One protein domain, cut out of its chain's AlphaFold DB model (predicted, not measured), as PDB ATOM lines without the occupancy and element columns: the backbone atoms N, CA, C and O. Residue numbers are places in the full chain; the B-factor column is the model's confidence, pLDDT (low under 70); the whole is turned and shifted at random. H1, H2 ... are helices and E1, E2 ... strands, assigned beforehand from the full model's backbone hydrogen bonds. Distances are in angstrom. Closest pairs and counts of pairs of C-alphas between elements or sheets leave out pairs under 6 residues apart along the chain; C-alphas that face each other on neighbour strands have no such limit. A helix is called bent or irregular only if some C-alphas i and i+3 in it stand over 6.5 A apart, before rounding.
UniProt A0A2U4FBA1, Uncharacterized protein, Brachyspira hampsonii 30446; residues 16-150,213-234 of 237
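What this domain is: This is residues 16 to 150 and 213 to 234 of the 237 residues of an uncharacterized protein of Brachyspira hampsonii 30446 (UniProt A0A2U4FBA1). A twisted sheet of four parallel strands has H1 and H5 over one face and H4 over the other, while the long H3 packs on H4. H2 packs on H1, off the sheet. The printed part has 157 residues, with E1 H1 E2 H2 H3 E3 H4 E4 H5 along the chain and sheet order E2 E1 E3 E4; the class is mixed, helices and strands. It is compact, with radius of gyration of the C-alphas 15.6 A and spans of 45 by 36 by 31 A.

How they stand to each other: E1, residues 16 to 21, is parallel to E2, residues 41 to 44, with N 44 and O 17 within hydrogen-bond range at 2.9 A. E1 is parallel to E3, residues 106 to 113, with N 18 and O 108 at 2.8 A; E3 is parallel to E4, residues 141 to 148, with N 111 and O 145 at 2.8 A. H1, residues 24 to 37, is irregular, with C-alphas 33 and 36 7.5 A apart; its height over the sheet is 8.5 A. E1, H1, E2 form a strand-helix-strand unit, parallel neighbours joined through a helix, with a right-handed crossover; so do E3, H4, residues 120 to 136, and E4. E2, H2, residues 47 to 54, H3, residues 76 to 100, and E3 form a split one, with E1 between its strands, also right-handed. H1 touches H2 with residues 24 to 28 alone, closest C-alphas Lys 28 and Ile 53, 6.0 A. H3 only grazes the sheet; it touches H4, closest C-alphas Ile 83 and Leu 126, 5.9 A, at a tilt of 36 degrees, only just steep, the same way. H5, residues 222 to 233, is on the same face as H1, height 9.4 A; H4 is on the opposite face, height 10.5 A. Every O i to N i+4 pair is within hydrogen-bond range in H2, H3, H4 and H5, and 8 of 10 in H1.

Where its parts are: E1 begins at C-alpha 16 (213.525, 376.000, 494.711), and H5 ends at C-alpha 233 (207.640, 386.010, 493.982). H3 is 36.1 A long, H4 24.2 A, E3 22.8 A and H1 20.4 A.

The domain as a whole: The C-alphas farthest apart, Glu 39 and Lys 74, are 46.3 A apart. Residues 151 to 212 are not printed; C-alphas 150 and 213 are 18.1 A apart across the cut. The link from H2 to H3 is long, and pLDDT is under 70 at 42 residues, among them 46 to 75.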
ATOM      1  N   LYS A  16     212.254 376.308 494.070       89.50
ATOM      2  CA  LYS A  16     213.525 376.000 494.711       89.50
ATOM      3  C   LYS A  16     214.667 376.728 494.020       89.50
ATOM      4  O   LYS A  16     214.716 376.780 492.795       89.50
ATOM      5  N   LEU A  17     215.597 377.267 494.800       90.88
ATOM      6  CA  LEU A  17     216.837 377.851 494.303       90.88
ATOM      7  C   LEU A  17     217.995 376.883 494.547       90.88
ATOM      8  O   LEU A  17     218.311 376.573 495.695       90.88
ATOM      9  N   ILE A  18     218.661 376.461 493.477       89.56
ATOM     10  CA  ILE A  18     219.967 375.801 493.527       89.56
ATOM     11  C   ILE A  18     221.032 376.883 493.373       89.56
ATOM     12  O   ILE A  18     221.027 377.615 492.388       89.56
ATOM     13  N   CYS A  19     221.970 376.975 494.317       88.00
ATOM     14  CA  CYS A  19     223.109 377.882 494.201       88.00
ATOM     15  C   CYS A  19     224.416 377.106 494.022       88.00
ATOM     16  O   CYS A  19     224.932 376.491 494.958       88.00
ATOM     17  N   LEU A  20     225.017 377.219 492.842       86.44
ATOM     18  CA  LEU A  20     226.348 376.699 492.554       86.44
ATOM     19  C   LEU A  20     227.364 377.816 492.762       86.44
ATOM     20  O   LEU A  20     227.398 378.782 492.013       86.44
ATOM     21  N   SER A  21     228.166 377.711 493.814       78.44
ATOM     22  CA  SER A  21     229.173 378.717 494.152       78.44
ATOM     23  C   SER A  21     230.305 378.091 494.958       78.44
ATOM     24  O   SER A  21     230.082 377.211 495.798       78.44
ATOM     25  N   THR A  22     231.517 378.569 494.721       71.50
ATOM     26  CA  THR A  22     232.692 378.305 495.559       71.50
ATOM     27  C   THR A  22     232.790 379.268 496.755       71.50
ATOM     28  O   THR A  22     233.373 378.923 497.785       71.50
ATOM     29  N   GLY A  23     232.165 380.439 496.667       74.19
ATOM     30  CA  GLY A  23     232.210 381.512 497.646       74.19
ATOM     31  C   GLY A  23     231.152 381.361 498.736       74.19
ATOM     32  O   GLY A  23     229.944 381.278 498.497       74.19
ATOM     33  N   ILE A  24     231.630 381.305 499.976       75.12
ATOM     34  CA  ILE A  24     230.788 381.065 501.150       75.12
ATOM     35  C   ILE A  24     229.942 382.285 501.543       75.12
ATOM     36  O   ILE A  24     228.857 382.126 502.102       75.12
ATOM     37  N   TYR A  25     230.409 383.500 501.252       78.94
ATOM     38  CA  TYR A  25     229.702 384.729 501.622       78.94
ATOM     39  C   TYR A  25     228.518 384.990 500.697       78.94
ATOM     40  O   TYR A  25     227.461 385.413 501.151       78.94
ATOM     41  N   GLU A  26     228.678 384.679 499.420       81.88
ATOM     42  CA  GLU A  26     227.674 384.818 498.382       81.88
ATOM     43  C   GLU A  26     226.534 383.819 498.613       81.88
ATOM     44  O   GLU A  26     225.365 384.207 498.630       81.88
ATOM     45  N   LYS A  27     226.873 382.557 498.926       82.19
ATOM     46  CA  LYS A  27     225.895 381.549 499.374       82.19
ATOM     47  C   LYS A  27     225.137 382.011 500.613       82.19
ATOM     48  O   LYS A  27     223.912 381.952 500.651       82.19
ATOM     49  N   LYS A  28     225.858 382.507 501.625       83.94
ATOM     50  CA  LYS A  28     225.250 383.001 502.866       83.94
ATOM     51  C   LYS A  28     224.327 384.195 502.627       83.94
ATOM     52  O   LYS A  28     223.264 384.261 503.233       83.94
ATOM     53  N   TYR A  29     224.715 385.109 501.742       87.00
ATOM     54  CA  TYR A  29     223.876 386.233 501.347       87.00
ATOM     55  C   TYR A  29     222.564 385.751 500.718       87.00
ATOM     56  O   TYR A  29     221.502 386.167 501.173       87.00
ATOM     57  N   LEU A  30     222.618 384.853 499.726       87.81
ATOM     58  CA  LEU A  30     221.411 384.342 499.062       87.81
ATOM     59  C   LEU A  30     220.519 383.556 500.028       87.81
ATOM     60  O   LEU A  30     219.300 383.700 500.004       87.81
ATOM     61  N   TYR A  31     221.124 382.776 500.923       87.12
ATOM     62  CA  TYR A  31     220.399 382.074 501.974       87.12
ATOM     63  C   TYR A  31     219.664 383.042 502.912       87.12
ATOM     64  O   TYR A  31     218.469 382.873 503.139       87.12
ATOM     65  N   PHE A  32     220.336 384.077 503.429       87.00
ATOM     66  CA  PHE A  32     219.706 385.075 504.304       87.00
ATOM     67  C   PHE A  32     218.652 385.917 503.592       87.00
ATOM     68  O   PHE A  32     217.644 386.252 504.206       87.00
ATOM     69  N   LEU A  33     218.845 386.206 502.305       87.75
ATOM     70  CA  LEU A  33     217.845 386.884 501.487       87.75
ATOM     71  C   LEU A  33     216.531 386.087 501.416       87.75
ATOM     72  O   LEU A  33     215.456 386.674 501.466       87.75
ATOM     73  N   LEU A  34     216.608 384.756 501.321       87.88
ATOM     74  CA  LEU A  34     215.442 383.888 501.119       87.88
ATOM     75  C   LEU A  34     214.913 383.225 502.395       87.88
ATOM     76  O   LEU A  34     213.840 382.627 502.377       87.88
ATOM     77  N   GLU A  35     215.625 383.313 503.517       84.62
ATOM     78  CA  GLU A  35     215.300 382.553 504.731       84.62
ATOM     79  C   GLU A  35     213.867 382.812 505.252       84.62
ATOM     80  O   GLU A  35     213.239 381.890 505.769       84.62
ATOM     81  N   ASN A  36     213.361 384.046 505.109       83.75
ATOM     82  CA  ASN A  36     212.038 384.476 505.579       83.75
ATOM     83  C   ASN A  36     210.963 384.256 504.503       83.75
ATOM     84  O   ASN A  36     209.790 384.542 504.724       83.75
ATOM     85  N   HIS A  37     211.372 383.736 503.344       87.00
ATOM     86  CA  HIS A  37     210.553 383.510 502.159       87.00
ATOM     87  C   HIS A  37     210.596 382.044 501.701       87.00
ATOM     88  O   HIS A  37     210.192 381.746 500.581       87.00
ATOM     89  N   ARG A  38     211.026 381.115 502.570       83.81
ATOM     90  CA  ARG A  38     211.127 379.669 502.270       83.81
ATOM     91  C   ARG A  38     209.825 379.022 501.822       83.81
ATOM     92  O   ARG A  38     209.847 378.032 501.101       83.81
ATOM     93  N   GLU A  39     208.689 379.558 502.264       82.19
ATOM     94  CA  GLU A  39     207.370 379.091 501.820       82.19
ATOM     95  C   GLU A  39     207.102 379.424 500.344       82.19
ATOM     96  O   GLU A  39     206.310 378.743 499.697       82.19
ATOM     97  N   ILE A  40     207.775 380.449 499.814       85.69
ATOM     98  CA  ILE A  40     207.651 380.919 498.433       85.69
ATOM     99  C   ILE A  40     208.739 380.286 497.560       85.69
ATOM    100  O   ILE A  40     208.430 379.731 496.503       85.69
ATOM    101  N   ILE A  41     209.996 380.351 498.012       87.94
ATOM    102  CA  ILE A  41     211.166 379.775 497.344       87.94
ATOM    103  C   ILE A  41     212.131 379.179 498.373       87.94
ATOM    104  O   ILE A  41     212.642 379.871 499.253       87.94
ATOM    105  N   ASP A  42     212.391 377.881 498.258       87.12
ATOM    106  CA  ASP A  42     213.280 377.165 499.169       87.12
ATOM    107  C   ASP A  42     214.723 377.185 498.650       87.12
ATOM    108  O   ASP A  42     214.990 376.821 497.505       87.12
ATOM    109  N   TYR A  43     215.670 377.612 499.483       86.44
ATOM    110  CA  TYR A  43     217.091 377.583 499.139       86.44
ATOM    111  C   TYR A  43     217.626 376.171 499.382       86.44
ATOM    112  O   TYR A  43     217.791 375.750 500.532       86.44
ATOM    113  N   ILE A  44     217.929 375.443 498.307       82.94
ATOM    114  CA  ILE A  44     218.485 374.097 498.413       82.94
ATOM    115  C   ILE A  44     219.926 374.212 498.910       82.94
ATOM    116  O   ILE A  44     220.792 374.800 498.261       82.94
ATOM    117  N   CYS A  45     220.176 373.628 500.076       71.19
ATOM    118  CA  CYS A  45     221.490 373.533 500.689       71.19
ATOM    119  C   CYS A  45     221.713 372.117 501.217       71.19
ATOM    120  O   CYS A  45     220.828 371.512 501.827       71.19
ATOM    121  N   ASN A  46     222.913 371.585 501.009       66.25
ATOM    122  CA  ASN A  46     223.322 370.347 501.660       66.25
ATOM    123  C   ASN A  46     223.599 370.637 503.156       66.25
ATOM    124  O   ASN A  46     224.167 371.686 503.468       66.25
ATOM    125  N   PRO A  47     223.245 369.750 504.107       59.66
ATOM    126  CA  PRO A  47     223.589 369.910 505.524       59.66
ATOM    127  C   PRO A  47     225.055 370.280 505.809       59.66
ATOM    128  O   PRO A  47     225.320 371.077 506.707       59.66
ATOM    129  N   SER A  48     226.005 369.777 505.015       63.84
ATOM    130  CA  SER A  48     227.422 370.164 505.120       63.84
ATOM    131  C   SER A  48     227.673 371.635 504.747       63.84
ATOM    132  O   SER A  48     228.556 372.279 505.312       63.84
ATOM    133  N   GLU A  49     226.872 372.205 503.844       63.25
ATOM    134  CA  GLU A  49     226.900 373.626 503.488       63.25
ATOM    135  C   GLU A  49     226.281 374.507 504.575       63.25
ATOM    136  O   GLU A  49     226.784 375.603 504.816       63.25
ATOM    137  N   LEU A  50     225.245 374.029 505.273       60.62
ATOM    138  CA  LEU A  50     224.673 374.730 506.428       60.62
ATOM    139  C   LEU A  50     225.693 374.841 507.571       60.62
ATOM    140  O   LEU A  50     225.917 375.933 508.094       60.62
ATOM    141  N   GLU A  51     226.396 373.749 507.889       62.44
ATOM    142  CA  GLU A  51     227.475 373.772 508.885       62.44
ATOM    143  C   GLU A  51     228.609 374.737 508.502       62.44
ATOM    144  O   GLU A  51     229.197 375.381 509.377       62.44
ATOM    145  N   LEU A  52     228.904 374.874 507.203       62.25
ATOM    146  CA  LEU A  52     229.871 375.838 506.669       62.25
ATOM    147  C   LEU A  52     229.376 377.287 506.808       62.25
ATOM    148  O   LEU A  52     230.127 378.137 507.295       62.25
ATOM    149  N   ILE A  53     228.122 377.570 506.431       62.31
ATOM    150  CA  ILE A  53     227.479 378.893 506.564       62.31
ATOM    151  C   ILE A  53     227.525 379.384 508.022       62.31
ATOM    152  O   ILE A  53     227.746 380.583 508.270       62.31
ATOM    153  N   ASP A  54     227.393 378.464 508.977       58.84
ATOM    154  CA  ASP A  54     227.467 378.744 510.411       58.84
ATOM    155  C   ASP A  54     228.916 378.836 510.937       58.84
ATOM    156  O   ASP A  54     229.196 379.627 511.841       58.84
ATOM    157  N   ASN A  55     229.878 378.116 510.341       56.09
ATOM    158  CA  ASN A  55     231.270 378.008 510.820       56.09
ATOM    159  C   ASN A  55     232.349 378.581 509.874       56.09
ATOM    160  O   ASN A  55     233.452 378.034 509.793       56.09
ATOM    161  N   ILE A  56     232.094 379.732 509.239       52.97
ATOM    162  CA  ILE A  56     232.953 380.428 508.242       52.97
ATOM    163  C   ILE A  56     234.472 380.450 508.557       52.97
ATOM    164  O   ILE A  56     235.293 380.513 507.648       52.97
ATOM    165  N   ARG A  57     234.892 380.386 509.831       42.53
ATOM    166  CA  ARG A  57     236.315 380.407 510.231       42.53
ATOM    167  C   ARG A  57     237.060 379.070 510.100       42.53
ATOM    168  O   ARG A  57     238.286 379.094 510.091       42.53
ATOM    169  N   LYS A  58     236.376 377.920 510.056       39.19
ATOM    170  CA  LYS A  58     237.038 376.601 510.161       39.19
ATOM    171  C   LYS A  58     237.580 376.044 508.841       39.19
ATOM    172  O   LYS A  58     238.460 375.190 508.891       39.19
ATOM    173  N   TYR A  59     237.111 376.520 507.686       38.72
ATOM    174  CA  TYR A  59     237.419 375.888 506.396       38.72
ATOM    175  C   TYR A  59     237.803 376.902 505.304       38.72
ATOM    176  O   TYR A  59     237.037 377.129 504.371       38.72
ATOM    177  N   PRO A  60     239.005 377.505 505.376       40.88
ATOM    178  CA  PRO A  60     239.453 378.502 504.398       40.88
ATOM    179  C   PRO A  60     239.712 377.944 502.982       40.88
ATOM    180  O   PRO A  60     239.854 378.732 502.055       40.88
ATOM    181  N   ASN A  61     239.755 376.616 502.797       36.97
ATOM    182  CA  ASN A  61     240.146 375.953 501.540       36.97
ATOM    183  C   ASN A  61     239.044 375.080 500.903       36.97
ATOM    184  O   ASN A  61     239.358 374.240 500.066       36.97
ATOM    185  N   PHE A  62     237.775 375.211 501.303       38.09
ATOM    186  CA  PHE A  62     236.750 374.209 500.958       38.09
ATOM    187  C   PHE A  62     236.200 374.266 499.523       38.09
ATOM    188  O   PHE A  62     235.290 373.522 499.204       38.09
ATOM    189  N   ASN A  63     236.696 375.123 498.637       47.44
ATOM    190  CA  ASN A  63     236.070 375.266 497.326       47.44
ATOM    191  C   ASN A  63     237.064 375.848 496.317       47.44
ATOM    192  O   ASN A  63     237.231 377.063 496.221       47.44
ATOM    193  N   LYS A  64     237.735 374.971 495.568       46.88
ATOM    194  CA  LYS A  64     238.540 375.333 494.390       46.88
ATOM    195  C   LYS A  64     237.832 374.921 493.094       46.88
ATOM    196  O   LYS A  64     238.479 374.659 492.093       46.88
ATOM    197  N   ASP A  65     236.506 374.881 493.115       53.12
ATOM    198  CA  ASP A  65     235.721 374.166 492.106       53.12
ATOM    199  C   ASP A  65     235.131 375.096 491.028       53.12
ATOM    200  O   ASP A  65     234.086 374.814 490.472       53.12
ATOM    201  N   PHE A  66     235.759 376.229 490.725       54.00
ATOM    202  CA  PHE A  66     235.497 376.958 489.480       54.00
ATOM    203  C   PHE A  66     236.815 377.609 489.069       54.00
ATOM    204  O   PHE A  66     237.308 378.491 489.781       54.00
ATOM    205  N   GLU A  67     237.421 377.145 487.974       57.53
ATOM    206  CA  GLU A  67     238.547 377.868 487.386       57.53
ATOM    207  C   GLU A  67     238.063 379.237 486.889       57.53
ATOM    208  O   GLU A  67     236.916 379.406 486.469       57.53
ATOM    209  N   GLN A  68     238.925 380.249 487.015       60.09
ATOM    210  CA  GLN A  68     238.601 381.605 486.563       60.09
ATOM    211  C   GLN A  68     238.479 381.593 485.038       60.09
ATOM    212  O   GLN A  68     239.120 380.765 484.409       60.09
ATOM    213  N   ILE A  69     237.732 382.519 484.431       62.00
ATOM    214  CA  ILE A  69     237.960 382.895 483.026       62.00
ATOM    215  C   ILE A  69     238.770 384.191 483.083       62.00
ATOM    216  O   ILE A  69     238.211 385.238 483.359       62.00
ATOM    217  N   ASP A  70     240.088 384.128 482.911       57.62
ATOM    218  CA  ASP A  70     241.033 385.240 482.952       57.62
ATOM    219  C   ASP A  70     241.267 385.788 481.537       57.62
ATOM    220  O   ASP A  70     241.342 385.034 480.572       57.62
ATOM    221  N   GLY A  71     241.475 387.095 481.395       52.81
ATOM    222  CA  GLY A  71     241.937 387.714 480.151       52.81
ATOM    223  C   GLY A  71     243.322 387.211 479.717       52.81
ATOM    224  O   GLY A  71     243.751 387.449 478.588       52.81
ATOM    225  N   ARG A  72     244.029 386.487 480.600       50.91
ATOM    226  CA  ARG A  72     245.220 385.686 480.278       50.91
ATOM    227  C   ARG A  72     244.932 384.400 479.504       50.91
ATOM    228  O   ARG A  72     245.909 383.830 479.022       50.91
ATOM    229  N   TYR A  73     243.680 383.965 479.357       65.62
ATOM    230  CA  TYR A  73     243.318 382.991 478.330       65.62
ATOM    231  C   TYR A  73     243.376 383.713 476.983       65.62
ATOM    232  O   TYR A  73     242.405 384.286 476.495       65.62
ATOM    233  N   LYS A  74     244.594 383.796 476.442       56.91
ATOM    234  CA  LYS A  74     244.983 384.703 475.348       56.91
ATOM    235  C   LYS A  74     244.363 384.309 474.010       56.91
ATOM    236  O   LYS A  74     244.533 385.025 473.025       56.91
ATOM    237  N   ASN A  75     243.709 383.153 473.950       69.19
ATOM    238  CA  ASN A  75     243.112 382.592 472.753       69.19
ATOM    239  C   ASN A  75     241.824 381.813 473.081       69.19
ATOM    240  O   ASN A  75     241.522 381.498 474.233       69.19
ATOM    241  N   ALA A  76     241.062 381.509 472.032       71.50
ATOM    242  CA  ALA A  76     239.772 380.834 472.132       71.50
ATOM    243  C   ALA A  76     239.864 379.405 472.701       71.50
ATOM    244  O   ALA A  76     238.908 378.944 473.329       71.50
ATOM    245  N   ASP A  77     240.990 378.712 472.508       76.19
ATOM    246  CA  ASP A  77     241.184 377.334 472.976       76.19
ATOM    247  C   ASP A  77     241.321 377.289 474.500       76.19
ATOM    248  O   ASP A  77     240.658 376.501 475.174       76.19
ATOM    249  N   GLU A  78     242.130 378.190 475.050       77.81
ATOM    250  CA  GLU A  78     242.330 378.357 476.485       77.81
ATOM    251  C   GLU A  78     241.030 378.752 477.205       77.81
ATOM    252  O   GLU A  78     240.683 378.157 478.226       77.81
ATOM    253  N   ALA A  79     240.262 379.684 476.630       77.50
ATOM    254  CA  ALA A  79     238.948 380.053 477.155       77.50
ATOM    255  C   ALA A  79     237.953 378.882 477.079       77.50
ATOM    256  O   ALA A  79     237.202 378.643 478.019       77.50
ATOM    257  N   SER A  80     237.971 378.112 475.984       81.31
ATOM    258  CA  SER A  80     237.113 376.928 475.829       81.31
ATOM    259  C   SER A  80     237.445 375.840 476.847       81.31
ATOM    260  O   SER A  80     236.537 375.176 477.337       81.31
ATOM    261  N   LYS A  81     238.724 375.669 477.198       82.94
ATOM    262  CA  LYS A  81     239.139 374.723 478.234       82.94
ATOM    263  C   LYS A  81     238.586 375.111 479.610       82.94
ATOM    264  O   LYS A  81     237.967 374.270 480.252       82.94
ATOM    265  N   ALA A  82     238.745 376.372 480.013       81.31
ATOM    266  CA  ALA A  82     238.210 376.867 481.285       81.31
ATOM    267  C   ALA A  82     236.678 376.736 481.349       81.31
ATOM    268  O   ALA A  82     236.123 376.317 482.362       81.31
ATOM    269  N   ILE A  83     235.986 377.033 480.242       85.06
ATOM    270  CA  ILE A  83     234.536 376.828 480.136       85.06
ATOM    271  C   ILE A  83     234.180 375.351 480.331       85.06
ATOM    272  O   ILE A  83     233.311 375.057 481.144       85.06
ATOM    273  N   ASN A  84     234.862 374.420 479.660       85.69
ATOM    274  CA  ASN A  84     234.582 372.988 479.810       85.69
ATOM    275  C   ASN A  84     234.747 372.506 481.258       85.69
ATOM    276  O   ASN A  84     233.894 371.775 481.749       85.69
ATOM    277  N   GLU A  85     235.784 372.957 481.962       82.75
ATOM    278  CA  GLU A  85     235.990 372.615 483.376       82.75
ATOM    279  C   GLU A  85     234.864 373.168 484.267       82.75
ATOM    280  O   GLU A  85     234.357 372.464 485.143       82.75
ATOM    281  N   ILE A  86     234.398 374.398 484.011       84.06
ATOM    282  CA  ILE A  86     233.220 374.962 484.689       84.06
ATOM    283  C   ILE A  86     231.981 374.094 484.420       84.06
ATOM    284  O   ILE A  86     231.229 373.807 485.351       84.06
ATOM    285  N   LEU A  87     231.761 373.665 483.175       86.94
ATOM    286  CA  LEU A  87     230.600 372.857 482.787       86.94
ATOM    287  C   LEU A  87     230.617 371.459 483.409       86.94
ATOM    288  O   LEU A  87     229.572 370.998 483.865       86.94
ATOM    289  N   GLU A  88     231.780 370.808 483.478       84.75
ATOM    290  CA  GLU A  88     231.941 369.521 484.166       84.75
ATOM    291  C   GLU A  88     231.518 369.635 485.634       84.75
ATOM    292  O   GLU A  88     230.775 368.797 486.147       84.75
ATOM    293  N   ILE A  89     231.919 370.717 486.304       82.62
ATOM    294  CA  ILE A  89     231.554 370.950 487.702       82.62
ATOM    295  C   ILE A  89     230.067 371.279 487.839       82.62
ATOM    296  O   ILE A  89     229.417 370.768 488.751       82.62
ATOM    297  N   VAL A  90     229.507 372.097 486.942       85.75
ATOM    298  CA  VAL A  90     228.063 372.375 486.913       85.75
ATOM    299  C   VAL A  90     227.281 371.077 486.792       85.75
ATOM    300  O   VAL A  90     226.369 370.856 487.585       85.75
ATOM    301  N   GLN A  91     227.661 370.206 485.857       87.81
ATOM    302  CA  GLN A  91     227.011 368.917 485.672       87.81
ATOM    303  C   GLN A  91     227.081 368.080 486.955       87.81
ATOM    304  O   GLN A  91     226.036 367.716 487.486       87.81
ATOM    305  N   LEU A  92     228.278 367.854 487.507       84.50
ATOM    306  CA  LEU A  92     228.459 367.060 488.728       84.50
ATOM    307  C   LEU A  92     227.632 367.599 489.902       84.50
ATOM    308  O   LEU A  92     226.949 366.846 490.593       84.50
ATOM    309  N   LYS A  93     227.647 368.919 490.125       82.62
ATOM    310  CA  LYS A  93     226.886 369.522 491.224       82.62
ATOM    311  C   LYS A  93     225.382 369.450 490.976       82.62
ATOM    312  O   LYS A  93     224.639 369.264 491.933       82.62
ATOM    313  N   LEU A  94     224.908 369.608 489.740       86.88
ATOM    314  CA  LEU A  94     223.488 369.440 489.432       86.88
ATOM    315  C   LEU A  94     223.048 367.985 489.619       86.88
ATOM    316  O   LEU A  94     221.990 367.770 490.203       86.88
ATOM    317  N   GLU A  95     223.856 367.001 489.213       85.62
ATOM    318  CA  GLU A  95     223.595 365.579 489.488       85.62
ATOM    319  C   GLU A  95     223.444 365.324 490.991       85.62
ATOM    320  O   GLU A  95     222.440 364.746 491.409       85.62
ATOM    321  N   ASP A  96     224.373 365.830 491.806       80.62
ATOM    322  CA  ASP A  96     224.309 365.720 493.267       80.62
ATOM    323  C   ASP A  96     223.035 366.369 493.837       80.62
ATOM    324  O   ASP A  96     222.357 365.789 494.686       80.62
ATOM    325  N   GLN A  97     222.684 367.574 493.378       81.19
ATOM    326  CA  GLN A  97     221.522 368.310 493.888       81.19
ATOM    327  C   GLN A  97     220.205 367.645 493.480       81.19
ATOM    328  O   GLN A  97     219.332 367.438 494.324       81.19
ATOM    329  N   PHE A  98     220.055 367.242 492.219       83.56
ATOM    330  CA  PHE A  98     218.858 366.528 491.773       83.56
ATOM    331  C   PHE A  98     218.768 365.125 492.382       83.56
ATOM    332  O   PHE A  98     217.661 364.665 492.643       83.56
ATOM    333  N   ALA A  99     219.880 364.465 492.717       80.12
ATOM    334  CA  ALA A  99     219.835 363.224 493.493       80.12
ATOM    335  C   ALA A  99     219.224 363.423 494.897       80.12
ATOM    336  O   ALA A  99     218.583 362.509 495.420       80.12
ATOM    337  N   LEU A 100     219.382 364.609 495.499       68.88
ATOM    338  CA  LEU A 100     218.804 364.958 496.806       68.88
ATOM    339  C   LEU A 100     217.340 365.406 496.713       68.88
ATOM    340  O   LEU A 100     216.541 365.120 497.604       68.88
ATOM    341  N   VAL A 101     216.993 366.135 495.655       70.12
ATOM    342  CA  VAL A 101     215.682 366.762 495.465       70.12
ATOM    343  C   VAL A 101     215.237 366.594 494.016       70.12
ATOM    344  O   VAL A 101     215.284 367.538 493.237       70.12
ATOM    345  N   ASN A 102     214.777 365.396 493.654       68.25
ATOM    346  CA  ASN A 102     214.066 365.147 492.396       68.25
ATOM    347  C   ASN A 102     212.557 365.070 492.663       68.25
ATOM    348  O   ASN A 102     211.987 363.981 492.757       68.25
ATOM    349  N   ASP A 103     211.918 366.222 492.868       80.50
ATOM    350  CA  ASP A 103     210.464 366.319 492.986       80.50
ATOM    351  C   ASP A 103     209.879 367.256 491.920       80.50
ATOM    352  O   ASP A 103     210.595 367.894 491.150       80.50
ATOM    353  N   ASN A 104     208.548 367.303 491.831       83.31
ATOM    354  CA  ASN A 104     207.833 368.143 490.868       83.31
ATOM    355  C   ASN A 104     207.798 369.613 491.333       83.31
ATOM    356  O   ASN A 104     206.728 370.160 491.608       83.31
ATOM    357  N   SER A 105     208.978 370.212 491.472       86.31
ATOM    358  CA  SER A 105     209.197 371.619 491.817       86.31
ATOM    359  C   SER A 105     209.654 372.420 490.600       86.31
ATOM    360  O   SER A 105     210.141 371.849 489.625       86.31
ATOM    361  N   ASN A 106     209.516 373.739 490.687       87.62
ATOM    362  CA  ASN A 106     210.182 374.665 489.779       87.62
ATOM    363  C   ASN A 106     211.580 374.955 490.336       87.62
ATOM    364  O   ASN A 106     211.703 375.276 491.523       87.62
ATOM    365  N   TYR A 107     212.622 374.849 489.517       89.56
ATOM    366  CA  TYR A 107     214.000 375.082 489.940       89.56
ATOM    367  C   TYR A 107     214.600 376.282 489.224       89.56
ATOM    368  O   TYR A 107     214.638 376.365 487.999       89.56
ATOM    369  N   ILE A 108     215.155 377.184 490.021       91.62
ATOM    370  CA  ILE A 108     216.003 378.272 489.557       91.62
ATOM    371  C   ILE A 108     217.441 377.913 489.896       91.62
ATOM    372  O   ILE A 108     217.731 377.447 490.998       91.62
ATOM    373  N   LEU A 109     218.352 378.166 488.968       91.25
ATOM    374  CA  LEU A 109     219.782 377.995 489.172       91.25
ATOM    375  C   LEU A 109     220.464 379.364 489.310       91.25
ATOM    376  O   LEU A 109     220.415 380.186 488.407       91.25
ATOM    377  N   ALA A 110     221.158 379.604 490.414       90.62
ATOM    378  CA  ALA A 110     222.125 380.689 490.530       90.62
ATOM    379  C   ALA A 110     223.539 380.108 490.472       90.62
ATOM    380  O   ALA A 110     223.922 379.299 491.316       90.62
ATOM    381  N   MET A 111     224.326 380.521 489.487       88.19
ATOM    382  CA  MET A 111     225.742 380.183 489.380       88.19
ATOM    383  C   MET A 111     226.579 381.389 489.774       88.19
ATOM    384  O   MET A 111     226.377 382.472 489.240       88.19
ATOM    385  N   ILE A 112     227.534 381.206 490.678       83.94
ATOM    386  CA  ILE A 112     228.483 382.237 491.092       83.94
ATOM    387  C   ILE A 112     229.882 381.731 490.788       83.94
ATOM    388  O   ILE A 112     230.343 380.746 491.367       83.94
ATOM    389  N   THR A 113     230.538 382.387 489.844       78.56
ATOM    390  CA  THR A 113     231.815 381.945 489.279       78.56
ATOM    391  C   THR A 113     232.736 383.143 489.032       78.56
ATOM    392  O   THR A 113     232.287 384.280 489.010       78.56
ATOM    393  N   ASP A 114     234.043 382.937 488.882       71.81
ATOM    394  CA  ASP A 114     235.004 384.023 488.612       71.81
ATOM    395  C   ASP A 114     235.157 384.237 487.091       71.81
ATOM    396  O   ASP A 114     236.234 384.084 486.510       71.81
ATOM    397  N   CYS A 115     234.031 384.498 486.415       70.81
ATOM    398  CA  CYS A 115     233.933 384.620 484.954       70.81
ATOM    399  C   CYS A 115     234.034 386.069 484.434       70.81
ATOM    400  O   CYS A 115     233.783 386.326 483.259       70.81
ATOM    401  N   ASP A 116     234.355 387.032 485.294       64.44
ATOM    402  CA  ASP A 116     234.393 388.472 484.997       64.44
ATOM    403  C   ASP A 116     235.709 388.973 484.407       64.44
ATOM    404  O   ASP A 116     235.794 390.142 484.030       64.44
ATOM    405  N   LYS A 117     236.747 388.135 484.358       68.56
ATOM    406  CA  LYS A 117     238.052 388.532 483.813       68.56
ATOM    407  C   LYS A 117     238.210 388.160 482.337       68.56
ATOM    408  O   LYS A 117     239.162 388.621 481.713       68.56
ATOM    409  N   GLY A 118     237.301 387.359 481.785       69.56
ATOM    410  CA  GLY A 118     237.322 386.886 480.405       69.56
ATOM    411  C   GLY A 118     236.669 387.867 479.432       69.56
ATOM    412  O   GLY A 118     235.866 388.698 479.852       69.56
ATOM    413  N   PRO A 119     236.969 387.775 478.124       72.56
ATOM    414  CA  PRO A 119     236.290 388.587 477.120       72.56
ATOM    415  C   PRO A 119     234.789 388.260 477.067       72.56
ATOM    416  O   PRO A 119     234.375 387.139 477.368       72.56
ATOM    417  N   LEU A 120     233.981 389.223 476.615       75.44
ATOM    418  CA  LEU A 120     232.523 389.083 476.518       75.44
ATOM    419  C   LEU A 120     232.087 387.830 475.739       75.44
ATOM    420  O   LEU A 120     231.183 387.120 476.168       75.44
ATOM    421  N   ASP A 121     232.770 387.510 474.640       77.25
ATOM    422  CA  ASP A 121     232.465 386.322 473.836       77.25
ATOM    423  C   ASP A 121     232.617 385.016 474.631       77.25
ATOM    424  O   ASP A 121     231.818 384.094 474.466       77.25
ATOM    425  N   ALA A 122     233.601 384.940 475.534       78.62
ATOM    426  CA  ALA A 122     233.781 383.780 476.404       78.62
ATOM    427  C   ALA A 122     232.661 383.686 477.450       78.62
ATOM    428  O   ALA A 122     232.166 382.595 477.720       78.62
ATOM    429  N   PHE A 123     232.214 384.822 477.995       78.31
ATOM    430  CA  PHE A 123     231.069 384.861 478.904       78.31
ATOM    431  C   PHE A 123     229.769 384.432 478.200       78.31
ATOM    432  O   PHE A 123     229.028 383.595 478.715       78.31
ATOM    433  N   ASN A 124     229.511 384.947 476.995       79.75
ATOM    434  CA  ASN A 124     228.348 384.563 476.191       79.75
ATOM    435  C   ASN A 124     228.378 383.073 475.835       79.75
ATOM    436  O   ASN A 124     227.356 382.393 475.927       79.75
ATOM    437  N   LYS A 125     229.558 382.551 475.481       84.12
ATOM    438  CA  LYS A 125     229.755 381.120 475.250       84.12
ATOM    439  C   LYS A 125     229.442 380.302 476.502       84.12
ATOM    440  O   LYS A 125     228.631 379.392 476.415       84.12
ATOM    441  N   LEU A 126     229.988 380.671 477.665       85.06
ATOM    442  CA  LEU A 126     229.673 380.009 478.935       85.06
ATOM    443  C   LEU A 126     228.160 379.974 479.187       85.06
ATOM    444  O   LEU A 126     227.615 378.924 479.517       85.06
ATOM    445  N   LYS A 127     227.470 381.107 479.006       84.94
ATOM    446  CA  LYS A 127     226.020 381.204 479.207       84.94
ATOM    447  C   LYS A 127     225.253 380.237 478.302       84.94
ATOM    448  O   LYS A 127     224.338 379.572 478.788       84.94
ATOM    449  N   ASN A 128     225.633 380.132 477.031       87.31
ATOM    450  CA  ASN A 128     225.015 379.206 476.080       87.31
ATOM    451  C   ASN A 128     225.331 377.743 476.410       87.31
ATOM    452  O   ASN A 128     224.421 376.918 476.451       87.31
ATOM    453  N   ASP A 129     226.588 377.427 476.715       90.50
ATOM    454  CA  ASP A 129     227.015 376.051 476.972       90.50
ATOM    455  C   ASP A 129     226.407 375.505 478.283       90.50
ATOM    456  O   ASP A 129     226.067 374.322 478.379       90.50
ATOM    457  N   VAL A 130     226.181 376.366 479.286       89.69
ATOM    458  CA  VAL A 130     225.410 376.025 480.497       89.69
ATOM    459  C   VAL A 130     223.974 375.649 480.130       89.69
ATOM    460  O   VAL A 130     223.491 374.604 480.562       89.69
ATOM    461  N   MET A 131     223.302 376.452 479.300       88.31
ATOM    462  CA  MET A 131     221.943 376.151 478.839       88.31
ATOM    463  C   MET A 131     221.892 374.825 478.065       88.31
ATOM    464  O   MET A 131     220.998 374.007 478.282       88.31
ATOM    465  N   GLU A 132     222.862 374.573 477.186       91.19
ATOM    466  CA  GLU A 132     222.971 373.290 476.488       91.19
ATOM    467  C   GLU A 132     223.169 372.122 477.456       91.19
ATOM    468  O   GLU A 132     222.563 371.069 477.271       91.19
ATOM    469  N   THR A 133     223.983 372.305 478.497       92.06
ATOM    470  CA  THR A 133     224.258 371.285 479.518       92.06
ATOM    471  C   THR A 133     223.003 370.947 480.316       92.06
ATOM    472  O   THR A 133     222.720 369.768 480.538       92.06
ATOM    473  N   ILE A 134     222.217 371.961 480.686       90.44
ATOM    474  CA  ILE A 134     220.922 371.801 481.356       90.44
ATOM    475  C   ILE A 134     219.965 370.979 480.492       90.44
ATOM    476  O   ILE A 134     219.447 369.952 480.938       90.44
ATOM    477  N   ASN A 135     219.792 371.386 479.233       89.88
ATOM    478  CA  ASN A 135     218.865 370.740 478.306       89.88
ATOM    479  C   ASN A 135     219.299 369.312 477.944       89.88
ATOM    480  O   ASN A 135     218.472 368.404 477.914       89.88
ATOM    481  N   ARG A 136     220.594 369.086 477.693       92.44
ATOM    482  CA  ARG A 136     221.142 367.774 477.303       92.44
ATOM    483  C   ARG A 136     220.939 366.718 478.386       92.44
ATOM    484  O   ARG A 136     220.688 365.561 478.057       92.44
ATOM    485  N   ASN A 137     221.050 367.112 479.652       88.56
ATOM    486  CA  ASN A 137     220.902 366.216 480.796       88.56
ATOM    487  C   ASN A 137     219.467 366.172 481.351       88.56
ATOM    488  O   ASN A 137     219.216 365.468 482.327       88.56
ATOM    489  N   ASN A 138     218.516 366.877 480.722       88.19
ATOM    490  CA  ASN A 138     217.120 366.980 481.158       88.19
ATOM    491  C   ASN A 138     216.972 367.439 482.622       88.19
ATOM    492  O   ASN A 138     216.074 366.974 483.330       88.19
ATOM    493  N   TYR A 139     217.843 368.337 483.093       88.62
ATOM    494  CA  TYR A 139     217.639 368.955 484.400       88.62
ATOM    495  C   TYR A 139     216.418 369.867 484.330       88.62
ATOM    496  O   TYR A 139     216.320 370.713 483.441       88.62
ATOM    497  N   ASN A 140     215.495 369.712 485.278       87.31
ATOM    498  CA  ASN A 140     214.274 370.512 485.340       87.31
ATOM    499  C   ASN A 140     214.566 371.909 485.912       87.31
ATOM    500  O   ASN A 140     214.122 372.220 487.009       87.31
ATOM    501  N   ILE A 141     215.382 372.703 485.217       89.19
ATOM    502  CA  ILE A 141     215.726 374.080 485.586       89.19
ATOM    503  C   ILE A 141     214.931 375.022 484.692       89.19
ATOM    504  O   ILE A 141     215.139 375.075 483.482       89.19
ATOM    505  N   ASP A 142     214.040 375.785 485.306       86.31
ATOM    506  CA  ASP A 142     213.160 376.717 484.616       86.31
ATOM    507  C   ASP A 142     213.881 378.003 484.206       86.31
ATOM    508  O   ASP A 142     213.566 378.622 483.186       86.31
ATOM    509  N   TYR A 143     214.847 378.426 485.023       85.94
ATOM    510  CA  TYR A 143     215.622 379.631 484.776       85.94
ATOM    511  C   TYR A 143     216.989 379.592 485.452       85.94
ATOM    512  O   TYR A 143     217.153 378.946 486.488       85.94
ATOM    513  N   TYR A 144     217.970 380.313 484.904       88.50
ATOM    514  CA  TYR A 144     219.287 380.429 485.523       88.50
ATOM    515  C   TYR A 144     219.878 381.836 485.437       88.50
ATOM    516  O   TYR A 144     219.614 382.593 484.505       88.50
ATOM    517  N   PHE A 145     220.711 382.155 486.424       87.81
ATOM    518  CA  PHE A 145     221.446 383.405 486.552       87.81
ATOM    519  C   PHE A 145     222.935 383.109 486.707       87.81
ATOM    520  O   PHE A 145     223.306 382.185 487.435       87.81
ATOM    521  N   ILE A 146     223.790 383.912 486.069       85.56
ATOM    522  CA  ILE A 146     225.242 383.840 486.253       85.56
ATOM    523  C   ILE A 146     225.723 385.126 486.925       85.56
ATOM    524  O   ILE A 146     225.638 386.226 486.378       85.56
ATOM    525  N   PHE A 147     226.256 384.987 488.132       82.75
ATOM    526  CA  PHE A 147     226.919 386.046 488.876       82.75
ATOM    527  C   PHE A 147     228.425 385.853 488.776       82.75
ATOM    528  O   PHE A 147     228.935 384.744 488.951       82.75
ATOM    529  N   SER A 148     229.151 386.945 488.560       78.69
ATOM    530  CA  SER A 148     230.586 386.937 488.815       78.69
ATOM    531  C   SER A 148     230.892 387.298 490.267       78.69
ATOM    532  O   SER A 148     230.165 388.104 490.848       78.69
ATOM    533  N   TYR A 149     231.968 386.770 490.862       75.25
ATOM    534  CA  TYR A 149     232.376 387.190 492.217       75.25
ATOM    535  C   TYR A 149     232.647 388.681 492.292       75.25
ATOM    536  O   TYR A 149     232.125 389.370 493.168       75.25
ATOM    537  N   ARG A 150     233.410 389.208 491.336       73.38
ATOM    538  CA  ARG A 150     233.644 390.644 491.269       73.38
ATOM    539  C   ARG A 150     232.357 391.411 491.026       73.38
ATOM    540  O   ARG A 150     232.185 392.462 491.618       73.38
ATOM    541  N   SER A 213     226.739 396.693 475.835       40.06
ATOM    542  CA  SER A 213     226.618 398.079 476.301       40.06
ATOM    543  C   SER A 213     227.285 398.338 477.656       40.06
ATOM    544  O   SER A 213     227.346 399.493 478.080       40.06
ATOM    545  N   ILE A 214     227.782 397.303 478.347       49.16
ATOM    546  CA  ILE A 214     228.642 397.476 479.520       49.16
ATOM    547  C   ILE A 214     230.058 397.738 479.007       49.16
ATOM    548  O   ILE A 214     230.762 396.837 478.563       49.16
ATOM    549  N   ILE A 215     230.457 399.006 479.066       46.50
ATOM    550  CA  ILE A 215     231.757 399.477 478.574       46.50
ATOM    551  C   ILE A 215     232.902 399.009 479.496       46.50
ATOM    552  O   ILE A 215     234.008 398.790 479.013       46.50
ATOM    553  N   ASP A 216     232.620 398.780 480.787       54.06
ATOM    554  CA  ASP A 216     233.597 398.349 481.791       54.06
ATOM    555  C   ASP A 216     233.072 397.198 482.674       54.06
ATOM    556  O   ASP A 216     231.997 397.279 483.268       54.06
ATOM    557  N   TYR A 217     233.876 396.136 482.779       56.22
ATOM    558  CA  TYR A 217     233.712 394.968 483.659       56.22
ATOM    559  C   TYR A 217     233.387 395.350 485.116       56.22
ATOM    560  O   TYR A 217     233.923 396.357 485.597       56.22
ATOM    561  N   PRO A 218     232.642 394.515 485.880       59.34
ATOM    562  CA  PRO A 218     232.303 393.096 485.642       59.34
ATOM    563  C   PRO A 218     230.866 392.800 485.151       59.34
ATOM    564  O   PRO A 218     229.904 393.454 485.550       59.34
ATOM    565  N   TYR A 219     230.708 391.728 484.362       69.06
ATOM    566  CA  TYR A 219     229.404 391.184 483.945       69.06
ATOM    567  C   TYR A 219     228.762 390.356 485.070       69.06
ATOM    568  O   TYR A 219     229.427 389.507 485.669       69.06
ATOM    569  N   SER A 220     227.489 390.600 485.389       74.38
ATOM    570  CA  SER A 220     226.775 389.861 486.440       74.38
ATOM    571  C   SER A 220     225.262 390.014 486.331       74.38
ATOM    572  O   SER A 220     224.767 391.125 486.140       74.38
ATOM    573  N   ASP A 221     224.532 388.916 486.539       78.88
ATOM    574  CA  ASP A 221     223.068 388.910 486.566       78.88
ATOM    575  C   ASP A 221     222.456 389.345 487.911       78.88
ATOM    576  O   ASP A 221     221.242 389.289 488.110       78.88
ATOM    577  N   PHE A 222     223.281 389.768 488.867       80.44
ATOM    578  CA  PHE A 222     222.852 390.011 490.243       80.44
ATOM    579  C   PHE A 222     221.661 390.981 490.417       80.44
ATOM    580  O   PHE A 222     220.702 390.612 491.100       80.44
ATOM    581  N   PRO A 223     221.656 392.197 489.829       77.19
ATOM    582  CA  PRO A 223     220.505 393.097 489.947       77.19
ATOM    583  C   PRO A 223     219.231 392.498 489.336       77.19
ATOM    584  O   PRO A 223     218.152 392.669 489.899       77.19
ATOM    585  N   TYR A 224     219.351 391.741 488.239       78.94
ATOM    586  CA  TYR A 224     218.217 391.066 487.601       78.94
ATOM    587  C   TYR A 224     217.644 389.957 488.464       78.94
ATOM    588  O   TYR A 224     216.433 389.789 488.496       78.94
ATOM    589  N   PHE A 225     218.494 389.209 489.165       86.19
ATOM    590  CA  PHE A 225     218.027 388.177 490.079       86.19
ATOM    591  C   PHE A 225     217.137 388.767 491.170       86.19
ATOM    592  O   PHE A 225     216.074 388.221 491.448       86.19
ATOM    593  N   LEU A 226     217.528 389.909 491.743       85.81
ATOM    594  CA  LEU A 226     216.682 390.607 492.704       85.81
ATOM    595  C   LEU A 226     215.381 391.060 492.032       85.81
ATOM    596  O   LEU A 226     214.317 390.620 492.438       85.81
ATOM    597  N   GLU A 227     215.429 391.834 490.950       83.00
ATOM    598  CA  GLU A 227     214.204 392.273 490.254       83.00
ATOM    599  C   GLU A 227     213.267 391.105 489.886       83.00
ATOM    600  O   GLU A 227     212.048 391.215 490.016       83.00
ATOM    601  N   TYR A 228     213.831 389.963 489.496       84.44
ATOM    602  CA  TYR A 228     213.104 388.730 489.229       84.44
ATOM    603  C   TYR A 228     212.411 388.173 490.483       84.44
ATOM    604  O   TYR A 228     211.229 387.835 490.415       84.44
ATOM    605  N   LEU A 229     213.089 388.127 491.637       85.56
ATOM    606  CA  LEU A 229     212.463 387.728 492.904       85.56
ATOM    607  C   LEU A 229     211.306 388.661 493.298       85.56
ATOM    608  O   LEU A 229     210.278 388.194 493.790       85.56
ATOM    609  N   GLU A 230     211.443 389.966 493.060       84.38
ATOM    610  CA  GLU A 230     210.399 390.946 493.378       84.38
ATOM    611  C   GLU A 230     209.173 390.721 492.494       84.38
ATOM    612  O   GLU A 230     208.051 390.621 492.983       84.38
ATOM    613  N   GLN A 231     209.397 390.606 491.186       82.25
ATOM    614  CA  GLN A 231     208.329 390.549 490.193       82.25
ATOM    615  C   GLN A 231     207.618 389.197 490.159       82.25
ATOM    616  O   GLN A 231     206.405 389.162 489.973       82.25
ATOM    617  N   GLN A 232     208.352 388.091 490.322       82.12
ATOM    618  CA  GLN A 232     207.780 386.745 490.227       82.12
ATOM    619  C   GLN A 232     207.299 386.203 491.569       82.12
ATOM    620  O   GLN A 232     206.348 385.432 491.610       82.12
ATOM    621  N   TYR A 233     207.925 386.602 492.675       81.44
ATOM    622  CA  TYR A 233     207.640 386.010 493.982       81.44
ATOM    623  C   TYR A 233     207.094 387.006 495.004       81.44
ATOM    624  O   TYR A 233     206.799 386.603 496.129       81.44
ATOM    625  N   ASN A 234     206.920 388.283 494.634       80.25
ATOM    626  CA  ASN A 234     206.533 389.363 495.549       80.25
ATOM    627  C   ASN A 234     207.413 389.408 496.808       80.25
ATOM    628  O   ASN A 234     206.953 389.793 497.886       80.25
TER     629      ASN A 234